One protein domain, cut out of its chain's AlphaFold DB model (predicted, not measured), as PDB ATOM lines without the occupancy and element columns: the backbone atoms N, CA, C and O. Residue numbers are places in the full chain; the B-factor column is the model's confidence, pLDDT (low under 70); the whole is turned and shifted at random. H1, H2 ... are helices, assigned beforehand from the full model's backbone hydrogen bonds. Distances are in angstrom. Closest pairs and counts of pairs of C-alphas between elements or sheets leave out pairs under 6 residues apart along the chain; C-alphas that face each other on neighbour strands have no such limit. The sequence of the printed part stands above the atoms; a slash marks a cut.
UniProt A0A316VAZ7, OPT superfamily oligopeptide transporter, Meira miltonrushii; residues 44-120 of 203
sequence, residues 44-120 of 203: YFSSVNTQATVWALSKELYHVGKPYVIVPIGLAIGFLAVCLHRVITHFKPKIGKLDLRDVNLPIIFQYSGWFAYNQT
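This is residues 44 to 120 of the 203 residues of the protein "OPT superfamily oligopeptide transporter" of Meira miltonrushii (UniProt A0A316VAZ7). The model is an open, flat frame of helices: H1 stands as an arm across one end of the long helix H3, joined to it through the short H2 and a loop, and H4 folds back over H3 as the other half of a loose helical hairpin. H4 meets H3 with its first residues, 105 to 109, and then slants away from it, so that residues 111 to 120 stick out, as do residues 44 to 53 of H1. The printed part has 77 residues with four named helices in the order H1, H2, H3, H4 and no named strand; its class is all helix. The whole is only just loose, close to extended, with a radius of gyration of the C-alphas of 16.9 A and spans of 46 by 32 by 15 A.

H1 is residues 44 to 56, 18.4 A from first to last C-alpha, beginning at C-alpha 44 at (297.306, 155.813, 222.990). H2 is residues 58 to 61, 5.1 A long. H3, the longest helix, is residues 70 to 91 and covers 30.5 A from C-alpha 70 at (312.779, 153.412, 241.578). H4 is residues 105 to 117, 18.6 A long, ending at C-alpha 117 at (297.677, 152.419, 234.080).

H1 and H2 are close but not clearly touching; their closest C-alphas, those of Val 54 and Leu 61, are 7.2 A apart. H2 and H3 are apart, and H1 is apart from H3 and from H4. H2 and H4 are apart too. H3 and H4 form a helical hairpin and touch, with 5 pairs of C-alphas within 8 A. Their closest C-alphas, those of Val 82 and Leu 105, are 6.4 A apart. They run opposite ways at a shallow tilt of 30 degrees. H3 touches H4 with residues 78 to 85 alone, and H4 touches H3 with residues 105 to 109 alone. In H1, H3 and H4 every O i to N i+4 pair is within hydrogen-bond range; H2 is too short for such a pair, and its 1 pair of O i and N i+3 is within range.

The two C-alphas farthest apart, those of Glu 60 and Lys 97, are 47.8 A apart, while the first and last printed C-alphas, of Tyr 44 and Thr 120, are 11.5 A apart. The printed part has no cut. The link from H1 to H2 is tight, that from H2 to H3 short, and that from H3 to H4, residues 92 to 104, long. In this long link residues 94 to 95 pair with residues 98 to 99, antiparallel. The mean pLDDT of the printed part is 78.2; residues 93 to 98 and 115 to 120 are under 70.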
ATOM      1  N   TYR A  44     296.536 157.024 223.264       78.62
ATOM      2  CA  TYR A  44     297.306 155.813 222.990       78.62
ATOM      3  C   TYR A  44     298.657 156.136 222.334       78.62
ATOM      4  O   TYR A  44     299.698 155.680 222.805       78.62
ATOM      5  N   PHE A  45     298.661 156.976 221.294       78.19
ATOM      6  CA  PHE A  45     299.887 157.372 220.598       78.19
ATOM      7  C   PHE A  45     300.793 158.234 221.474       78.19
ATOM      8  O   PHE A  45     302.005 158.010 221.502       78.19
ATOM      9  N   SER A  46     300.215 159.159 222.244       80.31
ATOM     10  CA  SER A  46     300.954 159.972 223.214       80.31
ATOM     11  C   SER A  46     301.614 159.112 224.290       80.31
ATOM     12  O   SER A  46     302.775 159.339 224.633       80.31
ATOM     13  N   SER A  47     300.934 158.071 224.777       82.44
ATOM     14  CA  SER A  47     301.517 157.132 225.735       82.44
ATOM     15  C   SER A  47     302.658 156.311 225.132       82.44
ATOM     16  O   SER A  47     303.706 156.164 225.761       82.44
ATOM     17  N   VAL A  48     302.505 155.798 223.906       85.06
ATOM     18  CA  VAL A  48     303.580 155.047 223.232       85.06
ATOM     19  C   VAL A  48     304.805 155.937 223.003       85.06
ATOM     20  O   VAL A  48     305.928 155.515 223.275       85.06
ATOM     21  N   ASN A  49     304.601 157.185 222.574       86.69
ATOM     22  CA  ASN A  49     305.681 158.158 222.414       86.69
ATOM     23  C   ASN A  49     306.363 158.472 223.757       86.69
ATOM     24  O   ASN A  49     307.590 158.446 223.854       86.69
ATOM     25  N   THR A  50     305.576 158.683 224.814       85.19
ATOM     26  CA  THR A  50     306.096 158.924 226.167       85.19
ATOM     27  C   THR A  50     306.944 157.746 226.643       85.19
ATOM     28  O   THR A  50     308.059 157.946 227.117       85.19
ATOM     29  N   GLN A  51     306.473 156.510 226.453       84.44
ATOM     30  CA  GLN A  51     307.237 155.307 226.784       84.44
ATOM     31  C   GLN A  51     308.555 155.240 226.003       84.44
ATOM     32  O   GLN A  51     309.606 155.027 226.604       84.44
ATOM     33  N   ALA A  52     308.530 155.474 224.688       86.50
ATOM     34  CA  ALA A  52     309.740 155.485 223.867       86.50
ATOM     35  C   ALA A  52     310.741 156.558 224.327       86.50
ATOM     36  O   ALA A  52     311.929 156.273 224.473       86.50
ATOM     37  N   THR A  53     310.256 157.766 224.620       86.69
ATOM     38  CA  THR A  53     311.075 158.894 225.085       86.69
ATOM     39  C   THR A  53     311.720 158.601 226.435       86.69
ATOM     40  O   THR A  53     312.914 158.830 226.615       86.69
ATOM     41  N   VAL A  54     310.962 158.034 227.374       85.75
ATOM     42  CA  VAL A  54     311.457 157.659 228.703       85.75
ATOM     43  C   VAL A  54     312.586 156.623 228.612       85.75
ATOM     44  O   VAL A  54     313.577 156.725 229.334       85.75
ATOM     45  N   TRP A  55     312.484 155.650 227.701       82.69
ATOM     46  CA  TRP A  55     313.546 154.660 227.483       82.69
ATOM     47  C   TRP A  55     314.745 155.224 226.715       82.69
ATOM     48  O   TRP A  55     315.889 154.920 227.066       82.69
ATOM     49  N   ALA A  56     314.516 156.084 225.721       86.38
ATOM     50  CA  ALA A  56     315.582 156.782 225.004       86.38
ATOM     51  C   ALA A  56     316.391 157.699 225.940       86.38
ATOM     52  O   ALA A  56     317.613 157.770 225.843       86.38
ATOM     53  N   LEU A  57     315.717 158.334 226.902       85.06
ATOM     54  CA  LEU A  57     316.305 159.213 227.911       85.06
ATOM     55  C   LEU A  57     316.590 158.483 229.243       85.06
ATOM     56  O   LEU A  57     316.754 159.098 230.297       85.06
ATOM     57  N   SER A  58     316.706 157.153 229.201       80.00
ATOM     58  CA  SER A  58     316.923 156.303 230.380       80.00
ATOM     59  C   SER A  58     318.127 156.721 231.229       80.00
ATOM     60  O   SER A  58     318.061 156.652 232.455       80.00
ATOM     61  N   LYS A  59     319.210 157.215 230.613       76.06
ATOM     62  CA  LYS A  59     320.398 157.696 231.337       76.06
ATOM     63  C   LYS A  59     320.101 158.899 232.239       76.06
ATOM     64  O   LYS A  59     320.673 158.996 233.318       76.06
ATOM     65  N   GLU A  60     319.207 159.795 231.830       79.88
ATOM     66  CA  GLU A  60     318.865 160.987 232.614       79.88
ATOM     67  C   GLU A  60     317.701 160.746 233.581       79.88
ATOM     68  O   GLU A  60     317.596 161.451 234.581       79.88
ATOM     69  N   LEU A  61     316.841 159.753 233.323       77.19
ATOM     70  CA  LEU A  61     315.689 159.454 234.182       77.19
ATOM     71  C   LEU A  61     315.976 158.386 235.246       77.19
ATOM     72  O   LEU A  61     315.507 158.512 236.378       77.19
ATOM     73  N   TYR A  62     316.729 157.341 234.899       80.12
ATOM     74  CA  TYR A  62     316.846 156.116 235.699       80.12
ATOM     75  C   TYR A  62     318.184 155.952 236.427       80.12
ATOM     76  O   TYR A  62     318.380 154.965 237.135       80.12
ATOM     77  N   HIS A  63     319.111 156.897 236.270       79.88
ATOM     78  CA  HIS A  63     320.404 156.848 236.946       79.88
ATOM     79  C   HIS A  63     320.305 157.239 238.429       79.88
ATOM     80  O   HIS A  63     319.416 157.985 238.830       79.88
ATOM     81  N   VAL A  64     321.238 156.748 239.250       72.56
ATOM     82  CA  VAL A  64     321.281 157.001 240.701       72.56
ATOM     83  C   VAL A  64     321.293 158.516 240.973       72.56
ATOM     84  O   VAL A  64     322.144 159.230 240.451       72.56
ATOM     85  N   GLY A  65     320.329 159.006 241.764       76.19
ATOM     86  CA  GLY A  65     320.148 160.435 242.076       76.19
ATOM     87  C   GLY A  65     319.130 161.192 241.204       76.19
ATOM     88  O   GLY A  65     318.923 162.384 241.420       76.19
ATOM     89  N   LYS A  66     318.481 160.533 240.238       82.50
ATOM     90  CA  LYS A  66     317.437 161.111 239.366       82.50
ATOM     91  C   LYS A  66     316.022 160.747 239.861       82.50
ATOM     92  O   LYS A  66     315.878 159.823 240.655       82.50
ATOM     93  N   PRO A  67     314.950 161.434 239.427       75.88
ATOM     94  CA  PRO A  67     313.613 161.231 240.001       75.88
ATOM     95  C   PRO A  67     313.026 159.817 239.826       75.88
ATOM     96  O   PRO A  67     312.194 159.416 240.635       75.88
ATOM     97  N   TYR A  68     313.457 159.035 238.825       77.06
ATOM     98  CA  TYR A  68     312.828 157.749 238.483       77.06
ATOM     99  C   TYR A  68     313.709 156.510 238.723       77.06
ATOM    100  O   TYR A  68     313.432 155.445 238.172       77.06
ATOM    101  N   VAL A  69     314.726 156.580 239.595       79.50
ATOM    102  CA  VAL A  69     315.602 155.420 239.920       79.50
ATOM    103  C   VAL A  69     314.815 154.210 240.439       79.50
ATOM    104  O   VAL A  69     315.228 153.063 240.274       79.50
ATOM    105  N   ILE A  70     313.655 154.457 241.050       81.69
ATOM    106  CA  ILE A  70     312.779 153.412 241.578       81.69
ATOM    107  C   ILE A  70     312.283 152.453 240.485       81.69
ATOM    108  O   ILE A  70     311.989 151.306 240.792       81.69
ATOM    109  N   VAL A  71     312.214 152.871 239.214       81.19
ATOM    110  CA  VAL A  71     311.654 152.050 238.126       81.19
ATOM    111  C   VAL A  71     312.535 150.822 237.823       81.19
ATOM    112  O   VAL A  71     312.025 149.702 237.923       81.19
ATOM    113  N   PRO A  72     313.854 150.953 237.554       80.81
ATOM    114  CA  PRO A  72     314.751 149.796 237.462       80.81
ATOM    115  C   PRO A  72     314.803 148.947 238.738       80.81
ATOM    116  O   PRO A  72     314.849 147.719 238.670       80.81
ATOM    117  N   ILE A  73     314.773 149.589 239.910       82.81
ATOM    118  CA  ILE A  73     314.768 148.884 241.199       82.81
ATOM    119  C   ILE A  73     313.473 148.076 241.357       82.81
ATOM    120  O   ILE A  73     313.509 146.953 241.847       82.81
ATOM    121  N   GLY A  74     312.342 148.589 240.875       81.56
ATOM    122  CA  GLY A  74     311.052 147.905 240.856       81.56
ATOM    123  C   GLY A  74     311.087 146.602 240.061       81.56
ATOM    124  O   GLY A  74     310.504 145.610 240.497       81.56
ATOM    125  N   LEU A  75     311.837 146.555 238.954       83.38
ATOM    126  CA  LEU A  75     312.071 145.314 238.207       83.38
ATOM    127  C   LEU A  75     312.811 144.278 239.071       83.38
ATOM    128  O   LEU A  75     312.419 143.110 239.119       83.38
ATOM    129  N   ALA A  76     313.842 144.712 239.802       85.25
ATOM    130  CA  ALA A  76     314.579 143.853 240.725       85.25
ATOM    131  C   ALA A  76     313.713 143.405 241.916       85.25
ATOM    132  O   ALA A  76     313.758 142.237 242.294       85.25
ATOM    133  N   ILE A  77     312.878 144.292 242.468       86.50
ATOM    134  CA  ILE A  77     311.917 143.971 243.534       86.50
ATOM    135  C   ILE A  77     310.907 142.929 243.044       86.50
ATOM    136  O   ILE A  77     310.663 141.947 243.742       86.50
ATOM    137  N   GLY A  78     310.351 143.101 241.842       84.31
ATOM    138  CA  GLY A  78     309.426 142.141 241.241       84.31
ATOM    139  C   GLY A  78     310.072 140.770 241.054       84.31
ATOM    140  O   GLY A  78     309.495 139.756 241.446       84.31
ATOM    141  N   PHE A  79     311.304 140.730 240.540       86.38
ATOM    142  CA  PHE A  79     312.074 139.490 240.413       86.38
ATOM    143  C   PHE A  79     312.323 138.824 241.774       86.38
ATOM    144  O   PHE A  79     312.045 137.636 241.944       86.38
ATOM    145  N   LEU A  80     312.770 139.596 242.769       88.38
ATOM    146  CA  LEU A  80     312.996 139.109 244.128       88.38
ATOM    147  C   LEU A  80     311.714 138.566 244.757       88.38
ATOM    148  O   LEU A  80     311.748 137.495 245.353       88.38
ATOM    149  N   ALA A  81     310.578 139.240 244.588       85.75
ATOM    150  CA  ALA A  81     309.294 138.778 245.104       85.75
ATOM    151  C   ALA A  81     308.888 137.414 244.515       85.75
ATOM    152  O   ALA A  81     308.418 136.539 245.245       85.75
ATOM    153  N   VAL A  82     309.129 137.186 243.219       85.75
ATOM    154  CA  VAL A  82     308.867 135.890 242.565       85.75
ATOM    155  C   VAL A  82     309.830 134.810 243.063       85.75
ATOM    156  O   VAL A  82     309.408 133.684 243.342       85.75
ATOM    157  N   CYS A  83     311.114 135.138 243.222       85.12
ATOM    158  CA  CYS A  83     312.100 134.224 243.795       85.12
ATOM    159  C   CYS A  83     311.746 133.844 245.236       85.12
ATOM    160  O   CYS A  83     311.725 132.658 245.561       85.12
ATOM    161  N   LEU A  84     311.403 134.820 246.079       85.06
ATOM    162  CA  LEU A  84     310.978 134.600 247.461       85.06
ATOM    163  C   LEU A  84     309.732 133.719 247.522       85.06
ATOM    164  O   LEU A  84     309.709 132.757 248.285       85.06
ATOM    165  N   HIS A  85     308.734 133.966 246.672       83.50
ATOM    166  CA  HIS A  85     307.546 133.114 246.585       83.50
ATOM    167  C   HIS A  85     307.881 131.671 246.228       83.50
ATOM    168  O   HIS A  85     307.379 130.738 246.857       83.50
ATOM    169  N   ARG A  86     308.775 131.460 245.257       81.25
ATOM    170  CA  ARG A  86     309.221 130.117 244.875       81.25
ATOM    171  C   ARG A  86     309.948 129.414 246.021       81.25
ATOM    172  O   ARG A  86     309.696 128.235 246.259       81.25
ATOM    173  N   VAL A  87     310.812 130.129 246.739       82.81
ATOM    174  CA  VAL A  87     311.535 129.614 247.911       82.81
ATOM    175  C   VAL A  87     310.548 129.228 249.015       82.81
ATOM    176  O   VAL A  87     310.574 128.096 249.494       82.81
ATOM    177  N   ILE A  88     309.611 130.114 249.362       81.56
ATOM    178  CA  ILE A  88     308.575 129.862 250.375       81.56
ATOM    179  C   ILE A  88     307.717 128.653 249.988       81.56
ATOM    180  O   ILE A  88     307.490 127.773 250.814       81.56
ATOM    181  N   THR A  89     307.309 128.555 248.724       79.69
ATOM    182  CA  THR A  89     306.503 127.433 248.217       79.69
ATOM    183  C   THR A  89     307.260 126.102 248.276       79.69
ATOM    184  O   THR A  89     306.647 125.049 248.462       79.69
ATOM    185  N   HIS A  90     308.590 126.123 248.147       78.06
ATOM    186  CA  HIS A  90     309.425 124.929 248.272       78.06
ATOM    187  C   HIS A  90     309.511 124.427 249.725       78.06
ATOM    188  O   HIS A  90     309.421 123.225 249.961       78.06
ATOM    189  N   PHE A  91     309.641 125.330 250.704       78.12
ATOM    190  CA  PHE A  91     309.748 124.966 252.126       78.12
ATOM    191  C   PHE A  91     308.393 124.735 252.815       78.12
ATOM    192  O   PHE A  91     308.274 123.887 253.701       78.12
ATOM    193  N   LYS A  92     307.359 125.487 252.432       72.69
ATOM    194  CA  LYS A  92     306.009 125.444 253.009       72.69
ATOM    195  C   LYS A  92     304.977 125.487 251.877       72.69
ATOM    196  O   LYS A  92     304.374 126.526 251.652       72.69
ATOM    197  N   PRO A  93     304.726 124.371 251.173       65.69
ATOM    198  CA  PRO A  93     303.807 124.362 250.033       65.69
ATOM    199  C   PRO A  93     302.347 124.663 250.414       65.69
ATOM    200  O   PRO A  93     301.587 125.146 249.583       65.69
ATOM    201  N   LYS A  94     301.951 124.424 251.672       66.75
ATOM    202  CA  LYS A  94     300.593 124.687 252.164       66.75
ATOM    203  C   LYS A  94     300.607 125.674 253.324       66.75
ATOM    204  O   LYS A  94     301.182 125.386 254.375       66.75
ATOM    205  N   ILE A  95     299.909 126.795 253.150       68.00
ATOM    206  CA  ILE A  95     299.512 127.702 254.232       68.00
ATOM    207  C   ILE A  95     297.997 127.547 254.412       68.00
ATOM    208  O   ILE A  95     297.178 128.071 253.657       68.00
ATOM    209  N   GLY A  96     297.608 126.737 255.399       69.75
ATOM    210  CA  GLY A  96     296.203 126.447 255.694       69.75
ATOM    211  C   GLY A  96     295.473 125.749 254.539       69.75
ATOM    212  O   GLY A  96     295.846 124.649 254.141       69.75
ATOM    213  N   LYS A  97     294.407 126.380 254.024       67.31
ATOM    214  CA  LYS A  97     293.590 125.880 252.896       67.31
ATOM    215  C   LYS A  97     294.109 126.313 251.517       67.31
ATOM    216  O   LYS A  97     293.557 125.868 250.516       67.31
ATOM    217  N   LEU A  98     295.117 127.185 251.466       64.31
ATOM    218  CA  LEU A  98     295.688 127.704 250.227       64.31
ATOM    219  C   LEU A  98     296.985 126.954 249.909       64.31
ATOM    220  O   LEU A  98     297.918 126.924 250.719       64.31
ATOM    221  N   ASP A  99     297.030 126.340 248.729       74.25
ATOM    222  CA  ASP A  99     298.267 125.812 248.160       74.25
ATOM    223  C   ASP A  99     298.996 126.970 247.469       74.25
ATOM    224  O   ASP A  99     298.455 127.605 246.559       74.25
ATOM    225  N   LEU A 100     300.217 127.291 247.908       71.19
ATOM    226  CA  LEU A 100     300.983 128.393 247.310       71.19
ATOM    227  C   LEU A 100     301.390 128.099 245.859       71.19
ATOM    228  O   LEU A 100     301.759 129.020 245.130       71.19
ATOM    229  N   ARG A 101     301.275 126.840 245.416       72.62
ATOM    230  CA  ARG A 101     301.508 126.427 244.026       72.62
ATOM    231  C   ARG A 101     300.420 126.909 243.068       72.62
ATOM    232  O   ARG A 101     300.707 127.082 241.889       72.62
ATOM    233  N   ASP A 102     299.216 127.172 243.571       74.75
ATOM    234  CA  ASP A 102     298.100 127.678 242.763       74.75
ATOM    235  C   ASP A 102     298.155 129.207 242.584       74.75
ATOM    236  O   ASP A 102     297.415 129.777 241.778       74.75
ATOM    237  N   VAL A 103     299.044 129.891 243.315       79.00
ATOM    238  CA  VAL A 103     299.196 131.349 243.274       79.00
ATOM    239  C   VAL A 103     300.319 131.737 242.317       79.00
ATOM    240  O   VAL A 103     301.501 131.527 242.588       79.00
ATOM    241  N   ASN A 104     299.947 132.378 241.208       81.56
ATOM    242  CA  ASN A 104     300.891 132.924 240.237       81.56
ATOM    243  C   ASN A 104     301.123 134.424 240.488       81.56
ATOM    244  O   ASN A 104     300.421 135.280 239.950       81.56
ATOM    245  N   LEU A 105     302.117 134.741 241.321       81.81
ATOM    246  CA  LEU A 105     302.486 136.122 241.657       81.81
ATOM    247  C   LEU A 105     302.850 137.012 240.456       81.81
ATOM    248  O   LEU A 105     302.376 138.145 240.432       81.81
ATOM    249  N   PRO A 106     303.607 136.541 239.444       83.12
ATOM    250  CA  PRO A 106     303.831 137.306 238.218       83.12
ATOM    251  C   PRO A 106     302.541 137.818 237.566       83.12
ATOM    252  O   PRO A 106     302.459 138.983 237.186       83.12
ATOM    253  N   ILE A 107     301.513 136.968 237.483       83.00
ATOM    254  CA  ILE A 107     300.209 137.337 236.919       83.00
ATOM    255  C   ILE A 107     299.534 138.406 237.781       83.00
ATOM    256  O   ILE A 107     299.026 139.392 237.255       83.00
ATOM    257  N   ILE A 108     299.556 138.237 239.104       83.50
ATOM    258  CA  ILE A 108     298.953 139.198 240.035       83.50
ATOM    259  C   ILE A 108     299.633 140.563 239.908       83.50
ATOM    260  O   ILE A 108     298.943 141.571 239.770       83.50
ATOM    261  N   PHE A 109     300.968 140.605 239.878       83.56
ATOM    262  CA  PHE A 109     301.706 141.855 239.707       83.56
ATOM    263  C   PHE A 109     301.430 142.508 238.356       83.56
ATOM    264  O   PHE A 109     301.121 143.699 238.322       83.56
ATOM    265  N   GLN A 110     301.439 141.735 237.268       82.56
ATOM    266  CA  GLN A 110     301.143 142.244 235.931       82.56
ATOM    267  C   GLN A 110     299.760 142.902 235.864       82.56
ATOM    268  O   GLN A 110     299.639 144.046 235.425       82.56
ATOM    269  N   TYR A 111     298.715 142.209 236.324       77.69
ATOM    270  CA  TYR A 111     297.357 142.752 236.284       77.69
ATOM    271  C   TYR A 111     297.145 143.883 237.298       77.69
ATOM    272  O   TYR A 111     296.388 144.804 237.005       77.69
ATOM    273  N   SER A 112     297.848 143.884 238.437       77.38
ATOM    274  CA  SER A 112     297.819 145.009 239.386       77.38
ATOM    275  C   SER A 112     298.474 146.278 238.823       77.38
ATOM    276  O   SER A 112     297.958 147.374 239.023       77.38
ATOM    277  N   GLY A 113     299.558 146.142 238.053       74.69
ATOM    278  CA  GLY A 113     300.192 147.265 237.359       74.69
ATOM    279  C   GLY A 113     299.336 147.780 236.203       74.69
ATOM    280  O   GLY A 113     299.178 148.986 236.029       74.69
ATOM    281  N   TRP A 114     298.704 146.867 235.458       71.25
ATOM    282  CA  TRP A 114     297.753 147.223 234.403       71.25
ATOM    283  C   TRP A 114     296.523 147.961 234.946       71.25
ATOM    284  O   TRP A 114     295.971 148.834 234.277       71.25
ATOM    285  N   PHE A 115     296.113 147.643 236.177       67.81
ATOM    286  CA  PHE A 115     295.053 148.355 236.880       67.81
ATOM    287  C   PHE A 115     295.423 149.836 237.059       67.81
ATOM    288  O   PHE A 115     294.679 150.709 236.635       67.81
ATOM    289  N   ALA A 116     296.615 150.149 237.569       63.62
ATOM    290  CA  ALA A 116     297.031 151.539 237.791       63.62
ATOM    291  C   ALA A 116     297.155 152.380 236.499       63.62
ATOM    292  O   ALA A 116     296.991 153.595 236.544       63.62
ATOM    293  N   TYR A 117     297.426 151.743 235.357       62.12
ATOM    294  CA  TYR A 117     297.677 152.419 234.080       62.12
ATOM    295  C   TYR A 117     296.403 152.920 233.362       62.12
ATOM    296  O   TYR A 117     296.446 153.938 232.677       62.12
ATOM    297  N   ASN A 118     295.251 152.259 233.526       58.25
ATOM    298  CA  ASN A 118     294.016 152.585 232.785       58.25
ATOM    299  C   ASN A 118     293.126 153.613 233.507       58.25
ATOM    300  O   ASN A 118     291.931 153.389 233.698       58.25
ATOM    301  N   GLN A 119     293.700 154.742 233.929       52.38
ATOM    302  CA  GLN A 119     293.006 155.704 234.798       52.38
ATOM    303  C   GLN A 119     291.737 156.328 234.191       52.38
ATOM    304  O   GLN A 119     290.826 156.671 234.939       52.38
ATOM    305  N   THR A 120     291.618 156.410 232.863       53.81
ATOM    306  CA  THR A 120     290.416 156.938 232.189       53.81
ATOM    307  C   THR A 120     289.256 155.940 232.091       53.81
ATOM    308  O   THR A 120     288.160 156.331 231.715       53.81
TER     309      THR A 120